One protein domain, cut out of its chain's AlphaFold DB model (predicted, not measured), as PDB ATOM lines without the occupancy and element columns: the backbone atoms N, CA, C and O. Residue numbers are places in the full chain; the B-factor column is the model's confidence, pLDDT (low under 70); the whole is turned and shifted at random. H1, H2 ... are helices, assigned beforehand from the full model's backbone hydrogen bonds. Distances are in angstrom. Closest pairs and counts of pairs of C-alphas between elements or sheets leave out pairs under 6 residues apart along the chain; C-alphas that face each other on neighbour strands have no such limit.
ATOM      1  N   ASP A 381     227.372 201.542 109.443       85.50
ATOM      2  CA  ASP A 381     227.255 202.854 110.096       85.50
ATOM      3  C   ASP A 381     226.029 203.639 109.591       85.50
ATOM      4  O   ASP A 381     225.344 204.318 110.361       85.50
ATOM      5  N   LEU A 382     225.744 203.572 108.284       85.19
ATOM      6  CA  LEU A 382     224.578 204.221 107.689       85.19
ATOM      7  C   LEU A 382     223.277 203.554 108.152       85.19
ATOM      8  O   LEU A 382     222.344 204.266 108.524       85.19
ATOM      9  N   LYS A 383     223.231 202.214 108.195       86.19
ATOM     10  CA  LYS A 383     222.082 201.457 108.716       86.19
ATOM     11  C   LYS A 383     221.786 201.836 110.170       86.19
ATOM     12  O   LYS A 383     220.648 202.166 110.487       86.19
ATOM     13  N   GLU A 384     222.803 201.883 111.032       87.75
ATOM     14  CA  GLU A 384     222.650 202.284 112.438       87.75
ATOM     15  C   GLU A 384     222.121 203.716 112.592       87.75
ATOM     16  O   GLU A 384     221.237 203.971 113.412       87.75
ATOM     17  N   ARG A 385     222.612 204.661 111.780       90.56
ATOM     18  CA  ARG A 385     222.126 206.051 111.800       90.56
ATOM     19  C   ARG A 385     220.670 206.171 111.364       90.56
ATOM     20  O   ARG A 385     219.936 206.966 111.949       90.56
ATOM     21  N   ILE A 386     220.255 205.398 110.360       91.38
ATOM     22  CA  ILE A 386     218.858 205.354 109.914       91.38
ATOM     23  C   ILE A 386     217.970 204.766 111.019       91.38
ATOM     24  O   ILE A 386     216.938 205.356 111.329       91.38
ATOM     25  N   ILE A 387     218.394 203.671 111.667       90.94
ATOM     26  CA  ILE A 387     217.678 203.087 112.815       90.94
ATOM     27  C   ILE A 387     217.516 204.124 113.927       90.94
ATOM     28  O   ILE A 387     216.411 204.312 114.423       90.94
ATOM     29  N   TYR A 388     218.593 204.824 114.297       92.25
ATOM     30  CA  TYR A 388     218.542 205.860 115.329       92.25
ATOM     31  C   TYR A 388     217.533 206.963 114.981       92.25
ATOM     32  O   TYR A 388     216.697 207.315 115.807       92.25
ATOM     33  N   TYR A 389     217.569 207.471 113.745       93.62
ATOM     34  CA  TYR A 389     216.628 208.491 113.278       93.62
ATOM     35  C   TYR A 389     215.170 208.013 113.342       93.62
ATOM     36  O   TYR A 389     214.312 208.711 113.880       93.62
ATOM     37  N   LEU A 390     214.883 206.807 112.845       93.06
ATOM     38  CA  LEU A 390     213.532 206.244 112.877       93.06
ATOM     39  C   LEU A 390     213.070 205.929 114.313       93.06
ATOM     40  O   LEU A 390     211.887 206.080 114.623       93.06
ATOM     41  N   ASN A 391     213.983 205.539 115.204       91.12
ATOM     42  CA  ASN A 391     213.681 205.311 116.616       91.12
ATOM     43  C   ASN A 391     213.249 206.593 117.337       91.12
ATOM     44  O   ASN A 391     212.358 206.529 118.179       91.12
ATOM     45  N   GLU A 392     213.843 207.738 117.003       90.69
ATOM     46  CA  GLU A 392     213.490 209.024 117.612       90.69
ATOM     47  C   GLU A 392     212.235 209.646 116.972       90.69
ATOM     48  O   GLU A 392     211.339 210.097 117.683       90.69
ATOM     49  N   GLU A 393     212.122 209.634 115.641       91.75
ATOM     50  CA  GLU A 393     211.072 210.389 114.930       91.75
ATOM     51  C   GLU A 393     209.802 209.571 114.630       91.75
ATOM     52  O   GLU A 393     208.686 210.101 114.644       91.75
ATOM     53  N   LEU A 394     209.935 208.269 114.349       92.06
ATOM     54  CA  LEU A 394     208.822 207.424 113.896       92.06
ATOM     55  C   LEU A 394     208.257 206.547 115.020       92.06
ATOM     56  O   LEU A 394     207.038 206.464 115.207       92.06
ATOM     57  N   LEU A 395     209.131 205.888 115.779       91.62
ATOM     58  CA  LEU A 395     208.745 204.867 116.753       91.62
ATOM     59  C   LEU A 395     207.831 205.382 117.887       91.62
ATOM     60  O   LEU A 395     206.872 204.678 118.224       91.62
ATOM     61  N   PRO A 396     208.008 206.604 118.440       91.88
ATOM     62  CA  PRO A 396     207.104 207.132 119.463       91.88
ATOM     63  C   PRO A 396     205.663 207.273 118.960       91.88
ATOM     64  O   PRO A 396     204.715 206.970 119.693       91.88
ATOM     65  N   ASN A 397     205.490 207.662 117.692       89.81
ATOM     66  CA  ASN A 397     204.181 207.781 117.051       89.81
ATOM     67  C   ASN A 397     203.541 206.406 116.830       89.81
ATOM     68  O   ASN A 397     202.358 206.223 117.128       89.81
ATOM     69  N   TYR A 398     204.327 205.417 116.390       90.94
ATOM     70  CA  TYR A 398     203.860 204.039 116.234       90.94
ATOM     71  C   TYR A 398     203.409 203.432 117.571       90.94
ATOM     72  O   TYR A 398     202.324 202.845 117.656       90.94
ATOM     73  N   TYR A 399     204.196 203.616 118.638       92.44
ATOM     74  CA  TYR A 399     203.858 203.142 119.983       92.44
ATOM     75  C   TYR A 399     202.566 203.756 120.514       92.44
ATOM     76  O   TYR A 399     201.752 203.047 121.112       92.44
ATOM     77  N   PHE A 400     202.366 205.054 120.281       88.19
ATOM     78  CA  PHE A 400     201.138 205.742 120.659       88.19
ATOM     79  C   PHE A 400     199.933 205.238 119.853       88.19
ATOM     80  O   PHE A 400     198.906 204.893 120.441       88.19
ATOM     81  N   GLY A 401     200.066 205.133 118.526       86.19
ATOM     82  CA  GLY A 401     198.992 204.699 117.627       86.19
ATOM     83  C   GLY A 401     198.532 203.256 117.856       86.19
ATOM     84  O   GLY A 401     197.337 202.975 117.788       86.19
ATOM     85  N   ASN A 402     199.457 202.353 118.200       88.69
ATOM     86  CA  ASN A 402     199.183 200.920 118.376       88.69
ATOM     87  C   ASN A 402     199.100 200.468 119.846       88.69
ATOM     88  O   ASN A 402     198.858 199.295 120.114       88.69
ATOM     89  N   SER A 403     199.238 201.391 120.810       88.75
ATOM     90  CA  SER A 403     199.156 201.107 122.256       88.75
ATOM     91  C   SER A 403     200.134 200.020 122.739       88.75
ATOM     92  O   SER A 403     199.754 199.127 123.500       88.75
ATOM     93  N   ILE A 404     201.397 200.101 122.307       89.31
ATOM     94  CA  ILE A 404     202.437 199.115 122.645       89.31
ATOM     95  C   ILE A 404     202.855 199.235 124.130       89.31
ATOM     96  O   ILE A 404     203.166 200.344 124.583       89.31
ATOM     97  N   PRO A 405     202.874 198.133 124.913       87.06
ATOM     98  CA  PRO A 405     203.286 198.148 126.319       87.06
ATOM     99  C   PRO A 405     204.749 198.562 126.522       87.06
ATOM    100  O   PRO A 405     205.623 198.166 125.762       87.06
ATOM    101  N   GLU A 406     205.046 199.272 127.617       84.56
ATOM    102  CA  GLU A 406     206.416 199.723 127.940       84.56
ATOM    103  C   GLU A 406     207.426 198.571 128.071       84.56
ATOM    104  O   GLU A 406     208.604 198.745 127.789       84.56
ATOM    105  N   ALA A 407     206.964 197.387 128.487       85.25
ATOM    106  CA  ALA A 407     207.806 196.199 128.625       85.25
ATOM    107  C   ALA A 407     208.288 195.636 127.277       85.25
ATOM    108  O   ALA A 407     209.302 194.943 127.252       85.25
ATOM    109  N   ASP A 408     207.578 195.948 126.190       83.12
ATOM    110  CA  ASP A 408     207.873 195.460 124.844       83.12
ATOM    111  C   ASP A 408     208.701 196.480 124.040       83.12
ATOM    112  O   ASP A 408     209.183 196.163 122.960       83.12
ATOM    113  N   LYS A 409     208.921 197.695 124.565       85.94
ATOM    114  CA  LYS A 409     209.742 198.737 123.926       85.94
ATOM    115  C   LYS A 409     211.235 198.453 124.116       85.94
ATOM    116  O   LYS A 409     211.878 198.989 125.020       85.94
ATOM    117  N   THR A 410     211.777 197.568 123.290       85.19
ATOM    118  CA  THR A 410     213.205 197.216 123.261       85.19
ATOM    119  C   THR A 410     213.982 198.088 122.269       85.19
ATOM    120  O   THR A 410     213.394 198.720 121.393       85.19
ATOM    121  N   SER A 411     215.317 198.113 122.380       79.44
ATOM    122  CA  SER A 411     216.191 198.802 121.411       79.44
ATOM    123  C   SER A 411     216.071 198.241 119.993       79.44
ATOM    124  O   SER A 411     216.265 198.973 119.026       79.44
ATOM    125  N   ASP A 412     215.723 196.959 119.887       83.12
ATOM    126  CA  ASP A 412     215.732 196.205 118.632       83.12
ATOM    127  C   ASP A 412     214.327 196.113 118.007       83.12
ATOM    128  O   ASP A 412     214.175 195.611 116.896       83.12
ATOM    129  N   TYR A 413     213.303 196.675 118.670       87.06
ATOM    130  CA  TYR A 413     211.894 196.576 118.272       87.06
ATOM    131  C   TYR A 413     211.646 197.012 116.824       87.06
ATOM    132  O   TYR A 413     210.883 196.373 116.102       87.06
ATOM    133  N   LEU A 414     212.286 198.102 116.387       87.31
ATOM    134  CA  LEU A 414     212.148 198.586 115.015       87.31
ATOM    135  C   LEU A 414     212.656 197.561 113.997       87.31
ATOM    136  O   LEU A 414     212.031 197.389 112.957       87.31
ATOM    137  N   THR A 415     213.764 196.885 114.302       86.06
ATOM    138  CA  THR A 415     214.365 195.880 113.416       86.06
ATOM    139  C   THR A 415     213.502 194.619 113.383       86.06
ATOM    140  O   THR A 415     213.189 194.120 112.305       86.06
ATOM    141  N   ASP A 416     213.025 194.162 114.544       88.69
ATOM    142  CA  ASP A 416     212.192 192.959 114.666       88.69
ATOM    143  C   ASP A 416     210.813 193.105 113.990       88.69
ATOM    144  O   ASP A 416     210.254 192.129 113.485       88.69
ATOM    145  N   HIS A 417     210.265 194.325 113.958       90.50
ATOM    146  CA  HIS A 417     208.919 194.626 113.452       90.50
ATOM    147  C   HIS A 417     208.908 195.569 112.239       90.50
ATOM    148  O   HIS A 417     207.883 196.185 111.941       90.50
ATOM    149  N   PHE A 418     210.027 195.685 111.516       91.19
ATOM    150  CA  PHE A 418     210.217 196.697 110.469       91.19
ATOM    151  C   PHE A 418     209.076 196.744 109.438       91.19
ATOM    152  O   PHE A 418     208.509 197.807 109.178       91.19
ATOM    153  N   GLN A 419     208.692 195.584 108.894       91.81
ATOM    154  CA  GLN A 419     207.644 195.481 107.871       91.81
ATOM    155  C   GLN A 419     206.283 195.982 108.391       91.81
ATOM    156  O   GLN A 419     205.590 196.722 107.698       91.81
ATOM    157  N   GLU A 420     205.925 195.656 109.638       93.00
ATOM    158  CA  GLU A 420     204.673 196.106 110.262       93.00
ATOM    159  C   GLU A 420     204.655 197.626 110.477       93.00
ATOM    160  O   GLU A 420     203.629 198.276 110.268       93.00
ATOM    161  N   ILE A 421     205.792 198.200 110.879       92.81
ATOM    162  CA  ILE A 421     205.943 199.640 111.127       92.81
ATOM    163  C   ILE A 421     205.884 200.422 109.811       92.81
ATOM    164  O   ILE A 421     205.194 201.443 109.733       92.81
ATOM    165  N   ARG A 422     206.565 199.938 108.766       93.38
ATOM    166  CA  ARG A 422     206.548 200.553 107.433       93.38
ATOM    167  C   ARG A 422     205.138 200.562 106.853       93.38
ATOM    168  O   ARG A 422     204.647 201.615 106.447       93.38
ATOM    169  N   ASP A 423     204.475 199.408 106.852       93.31
ATOM    170  CA  ASP A 423     203.131 199.268 106.292       93.31
ATOM    171  C   ASP A 423     202.114 200.126 107.069       93.31
ATOM    172  O   ASP A 423     201.235 200.749 106.466       93.31
ATOM    173  N   TRP A 424     202.269 200.235 108.396       94.38
ATOM    174  CA  TRP A 424     201.498 201.167 109.222       94.38
ATOM    175  C   TRP A 424     201.719 202.626 108.810       94.38
ATOM    176  O   TRP A 424     200.743 203.343 108.586       94.38
ATOM    177  N   TYR A 425     202.975 203.064 108.661       93.56
ATOM    178  CA  TYR A 425     203.286 204.446 108.280       93.56
ATOM    179  C   TYR A 425     202.701 204.787 106.904       93.56
ATOM    180  O   TYR A 425     202.115 205.857 106.722       93.56
ATOM    181  N   TYR A 426     202.796 203.861 105.945       93.38
ATOM    182  CA  TYR A 426     202.253 204.047 104.599       93.38
ATOM    183  C   TYR A 426     200.728 204.140 104.601       93.38
ATOM    184  O   TYR A 426     200.172 204.979 103.890       93.38
ATOM    185  N   ALA A 427     200.055 203.325 105.416       91.69
ATOM    186  CA  ALA A 427     198.605 203.366 105.559       91.69
ATOM    187  C   ALA A 427     198.114 204.648 106.254       91.69
ATOM    188  O   ALA A 427     197.114 205.223 105.825       91.69
ATOM    189  N   GLU A 428     198.809 205.106 107.297       90.06
ATOM    190  CA  GLU A 428     198.428 206.291 108.078       90.06
ATOM    191  C   GLU A 428     198.610 207.590 107.276       90.06
ATOM    192  O   GLU A 428     197.759 208.480 107.300       90.06
ATOM    193  N   THR A 429     199.708 207.697 106.524       87.69
ATOM    194  CA  THR A 429     200.045 208.905 105.749       87.69
ATOM    195  C   THR A 429     199.501 208.893 104.319       87.69
ATOM    196  O   THR A 429     199.423 209.945 103.675       87.69
ATOM    197  N   GLY A 430     199.155 207.713 103.793       88.44
ATOM    198  CA  GLY A 430     198.820 207.505 102.383       88.44
ATOM    199  C   GLY A 430     199.989 207.774 101.427       88.44
ATOM    200  O   GLY A 430     199.759 207.945 100.231       88.44
ATOM    201  N   ILE A 431     201.233 207.860 101.926       88.50
ATOM    202  CA  ILE A 431     202.418 208.236 101.132       88.50
ATOM    203  C   ILE A 431     202.704 207.228 100.010       88.50
ATOM    204  O   ILE A 431     203.100 207.626  98.918       88.50
ATOM    205  N   GLY A 432     202.415 205.938 100.224       83.12
ATOM    206  CA  GLY A 432     202.647 204.875  99.237       83.12
ATOM    207  C   GLY A 432     201.842 205.016  97.937       83.12
ATOM    208  O   GLY A 432     202.290 204.541  96.898       83.12
ATOM    209  N   ASP A 433     200.702 205.717  97.970       88.38
ATOM    210  CA  ASP A 433     199.846 205.961  96.796       88.38
ATOM    211  C   ASP A 433     200.136 207.309  96.103       88.38
ATOM    212  O   ASP A 433     199.525 207.632  95.078       88.38
ATOM    213  N   LYS A 434     201.034 208.130  96.665       90.81
ATOM    214  CA  LYS A 434     201.393 209.441  96.106       90.81
ATOM    215  C   LYS A 434     202.397 209.318  94.950       90.81
ATOM    216  O   LYS A 434     203.104 208.318  94.855       90.81
ATOM    217  N   PRO A 435     202.483 210.327  94.062       91.19
ATOM    218  CA  PRO A 435     203.534 210.390  93.050       91.19
ATOM    219  C   PRO A 435     204.930 210.366  93.680       91.19
ATOM    220  O   PRO A 435     205.133 210.926  94.756       91.19
ATOM    221  N   GLU A 436     205.899 209.798  92.967       87.44
ATOM    222  CA  GLU A 436     207.294 209.663  93.414       87.44
ATOM    223  C   GLU A 436     207.904 211.006  93.857       87.44
ATOM    224  O   GLU A 436     208.555 211.080  94.894       87.44
ATOM    225  N   GLU A 437     207.590 212.101  93.152       87.25
ATOM    226  CA  GLU A 437     208.014 213.466  93.509       87.25
ATOM    227  C   GLU A 437     207.551 213.913  94.903       87.25
ATOM    228  O   GLU A 437     208.253 214.674  95.557       87.25
ATOM    229  N   GLU A 438     206.381 213.465  95.367       86.25
ATOM    230  CA  GLU A 438     205.882 213.775  96.712       86.25
ATOM    231  C   GLU A 438     206.439 212.808  97.761       86.25
ATOM    232  O   GLU A 438     206.636 213.201  98.910       86.25
ATOM    233  N   GLN A 439     206.713 211.561  97.373       87.88
ATOM    234  CA  GLN A 439     207.297 210.548  98.252       87.88
ATOM    235  C   GLN A 439     208.718 210.924  98.676       87.88
ATOM    236  O   GLN A 439     209.036 210.896  99.861       87.88
ATOM    237  N   VAL A 440     209.556 211.362  97.732       86.75
ATOM    238  CA  VAL A 440     210.953 211.744  98.010       86.75
ATOM    239  C   VAL A 440     211.098 213.018  98.852       86.75
ATOM    240  O   VAL A 440     212.193 213.320  99.319       86.75
ATOM    241  N   GLN A 441     210.013 213.774  99.056       87.19
ATOM    242  CA  GLN A 441     209.988 214.944  99.944       87.19
ATOM    243  C   GLN A 441     209.663 214.573 101.399       87.19
ATOM    244  O   GLN A 441     209.830 215.411 102.285       87.19
ATOM    245  N   ASP A 442     209.197 213.347 101.659       90.19
ATOM    246  CA  ASP A 442     208.941 212.843 103.008       90.19
ATOM    247  C   ASP A 442     210.216 212.176 103.571       90.19
ATOM    248  O   ASP A 442     210.638 211.122 103.083       90.19
ATOM    249  N   PRO A 443     210.848 212.755 104.610       91.19
ATOM    250  CA  PRO A 443     212.110 212.246 105.140       91.19
ATOM    251  C   PRO A 443     211.972 210.876 105.819       91.19
ATOM    252  O   PRO A 443     212.917 210.088 105.786       91.19
ATOM    253  N   ILE A 444     210.810 210.563 106.404       93.12
ATOM    254  CA  ILE A 444     210.561 209.269 107.052       93.12
ATOM    255  C   ILE A 444     210.372 208.193 105.985       93.12
ATOM    256  O   ILE A 444     210.934 207.105 106.113       93.12
ATOM    257  N   PHE A 445     209.639 208.495 104.906       93.62
ATOM    258  CA  PHE A 445     209.526 207.589 103.759       93.62
ATOM    259  C   PHE A 445     210.905 207.248 103.183       93.62
ATOM    260  O   PHE A 445     211.222 206.069 103.023       93.62
ATOM    261  N   VAL A 446     211.737 208.265 102.926       92.06
ATOM    262  CA  VAL A 446     213.093 208.078 102.387       92.06
ATOM    263  C   VAL A 446     213.958 207.251 103.339       92.06
ATOM    264  O   VAL A 446     214.686 206.374 102.881       92.06
ATOM    265  N   ALA A 447     213.867 207.478 104.652       92.81
ATOM    266  CA  ALA A 447     214.607 206.703 105.649       92.81
ATOM    267  C   ALA A 447     214.160 205.230 105.711       92.81
ATOM    268  O   ALA A 447     215.010 204.345 105.777       92.81
ATOM    269  N   LEU A 448     212.851 204.955 105.647       93.19
ATOM    270  CA  LEU A 448     212.314 203.589 105.588       93.19
ATOM    271  C   LEU A 448     212.756 202.866 104.311       93.19
ATOM    272  O   LEU A 448     213.236 201.738 104.385       93.19
ATOM    273  N   TRP A 449     212.643 203.524 103.155       91.12
ATOM    274  CA  TRP A 449     213.096 202.966 101.880       91.12
ATOM    275  C   TRP A 449     214.606 202.692 101.891       91.12
ATOM    276  O   TRP A 449     215.041 201.596 101.548       91.12
ATOM    277  N   ALA A 450     215.409 203.646 102.369       90.56
ATOM    278  CA  ALA A 450     216.853 203.475 102.479       90.56
ATOM    279  C   ALA A 450     217.234 202.316 103.412       90.56
ATOM    280  O   ALA A 450     218.168 201.587 103.102       90.56
ATOM    281  N   TYR A 451     216.531 202.118 104.534       90.88
ATOM    282  CA  TYR A 451     216.791 200.985 105.429       90.88
ATOM    283  C   TYR A 451     216.613 199.636 104.722       90.88
ATOM    284  O   TYR A 451     217.470 198.766 104.862       90.88
ATOM    285  N   GLU A 452     215.531 199.485 103.954       89.12
ATOM    286  CA  GLU A 452     215.225 198.260 103.210       89.12
ATOM    287  C   GLU A 452     216.276 197.984 102.126       89.12
ATOM    288  O   GLU A 452     216.825 196.888 102.063       89.12
ATOM    289  N   GLU A 453     216.648 198.997 101.338       87.50
ATOM    290  CA  GLU A 453     217.703 198.853 100.324       87.50
ATOM    291  C   GLU A 453     219.065 198.501 100.948       87.50
ATOM    292  O   GLU A 453     219.845 197.732 100.381       87.50
ATOM    293  N   MET A 454     219.362 199.031 102.138       84.38
ATOM    294  CA  MET A 454     220.623 198.788 102.845       84.38
ATOM    295  C   MET A 454     220.792 197.349 103.355       84.38
ATOM    296  O   MET A 454     221.915 196.986 103.708       84.38
ATOM    297  N   GLU A 455     219.740 196.521 103.401       78.19
ATOM    298  CA  GLU A 455     219.875 195.101 103.770       78.19
ATOM    299  C   GLU A 455     220.647 194.299 102.717       78.19
ATOM    300  O   GLU A 455     221.482 193.462 103.065       78.19
ATOM    301  N   ASP A 456     220.431 194.614 101.440       77.25
ATOM    302  CA  ASP A 456     221.056 193.922 100.311       77.25
ATOM    303  C   ASP A 456     222.200 194.728  99.670       77.25
ATOM    304  O   ASP A 456     223.018 194.177  98.915       77.25
ATOM    305  N   LEU A 457     222.294 196.034  99.952       80.69
ATOM    306  CA  LEU A 457     223.260 196.914  99.303       80.69
ATOM    307  C   LEU A 457     224.698 196.618  99.740       80.69
ATOM    308  O   LEU A 457     225.163 196.988 100.818       80.69
ATOM    309  N   GLN A 458     225.472 196.047  98.822       79.00
ATOM    310  CA  GLN A 458     226.919 195.938  98.971       79.00
ATOM    311  C   GLN A 458     227.579 197.253  98.578       79.00
ATOM    312  O   GLN A 458     227.607 197.622  97.399       79.00
ATOM    313  N   CYS A 459     228.138 197.941  99.571       84.25
ATOM    314  CA  CYS A 459     228.808 199.209  99.360       84.25
ATOM    315  C   CYS A 459     230.148 199.310 100.099       84.25
ATOM    316  O   CYS A 459     230.389 198.686 101.134       84.25
ATOM    317  N   MET A 460     231.035 200.125  99.539       85.81
ATOM    318  CA  MET A 460     232.248 200.596 100.197       85.81
ATOM    319  C   MET A 460     232.308 202.099 100.054       85.81
ATOM    320  O   MET A 460     232.020 202.629  98.985       85.81
TER     321      MET A 460
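AT A GLANCE: This is residues 381 to 460 of the 943 residues of an uncharacterized protein of Okeania sp. SIO3B5 (UniProt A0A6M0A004). H1 packs on H6 and H4 runs close by it, both opposite to H6, the three centres in a triangle. H2 and the loop 403 to 412 lie at one end; residues 433 to 438 stick out. The 80 printed residues have six named helices, H1 to H6, and no named strand: all helix, compact, radius of gyration of the C-alphas 13.0 A, flat, spanning 36 by 32 by 17 A.

IN THESE COORDINATES: H1, residues 381 to 393, 18.5 A, begins at C-alpha (227.255, 202.854, 110.096). H2 is 395 to 402, H3 413 to 416, H4 418 to 429, 16.6 A, and H5 436 to 439. H6, 443 to 456, 21.0 A, ends at C-alpha (221.056, 193.922, 100.311).

HOW THE PARTS SIT: H1 touches H6, closest C-alphas Ile 386 and Ala 447, 6.2 A, opposite ways, a shallow tilt of 34.7 degrees, only just short of steep. H4 is close but not clearly touching H6, Arg 422 to Leu 448 C-alphas 6.8 A. O i to N i+4 pairs are within hydrogen-bond range throughout H1, H2 and H4, and in 8 of 10 in H6; H3 and H5 are too short.

THE WHOLE: The farthest C-alphas, Ser 403 and Met 460, are 39.8 A apart. The printed part has no cut or long link; no printed residue is under 70 in pLDDT.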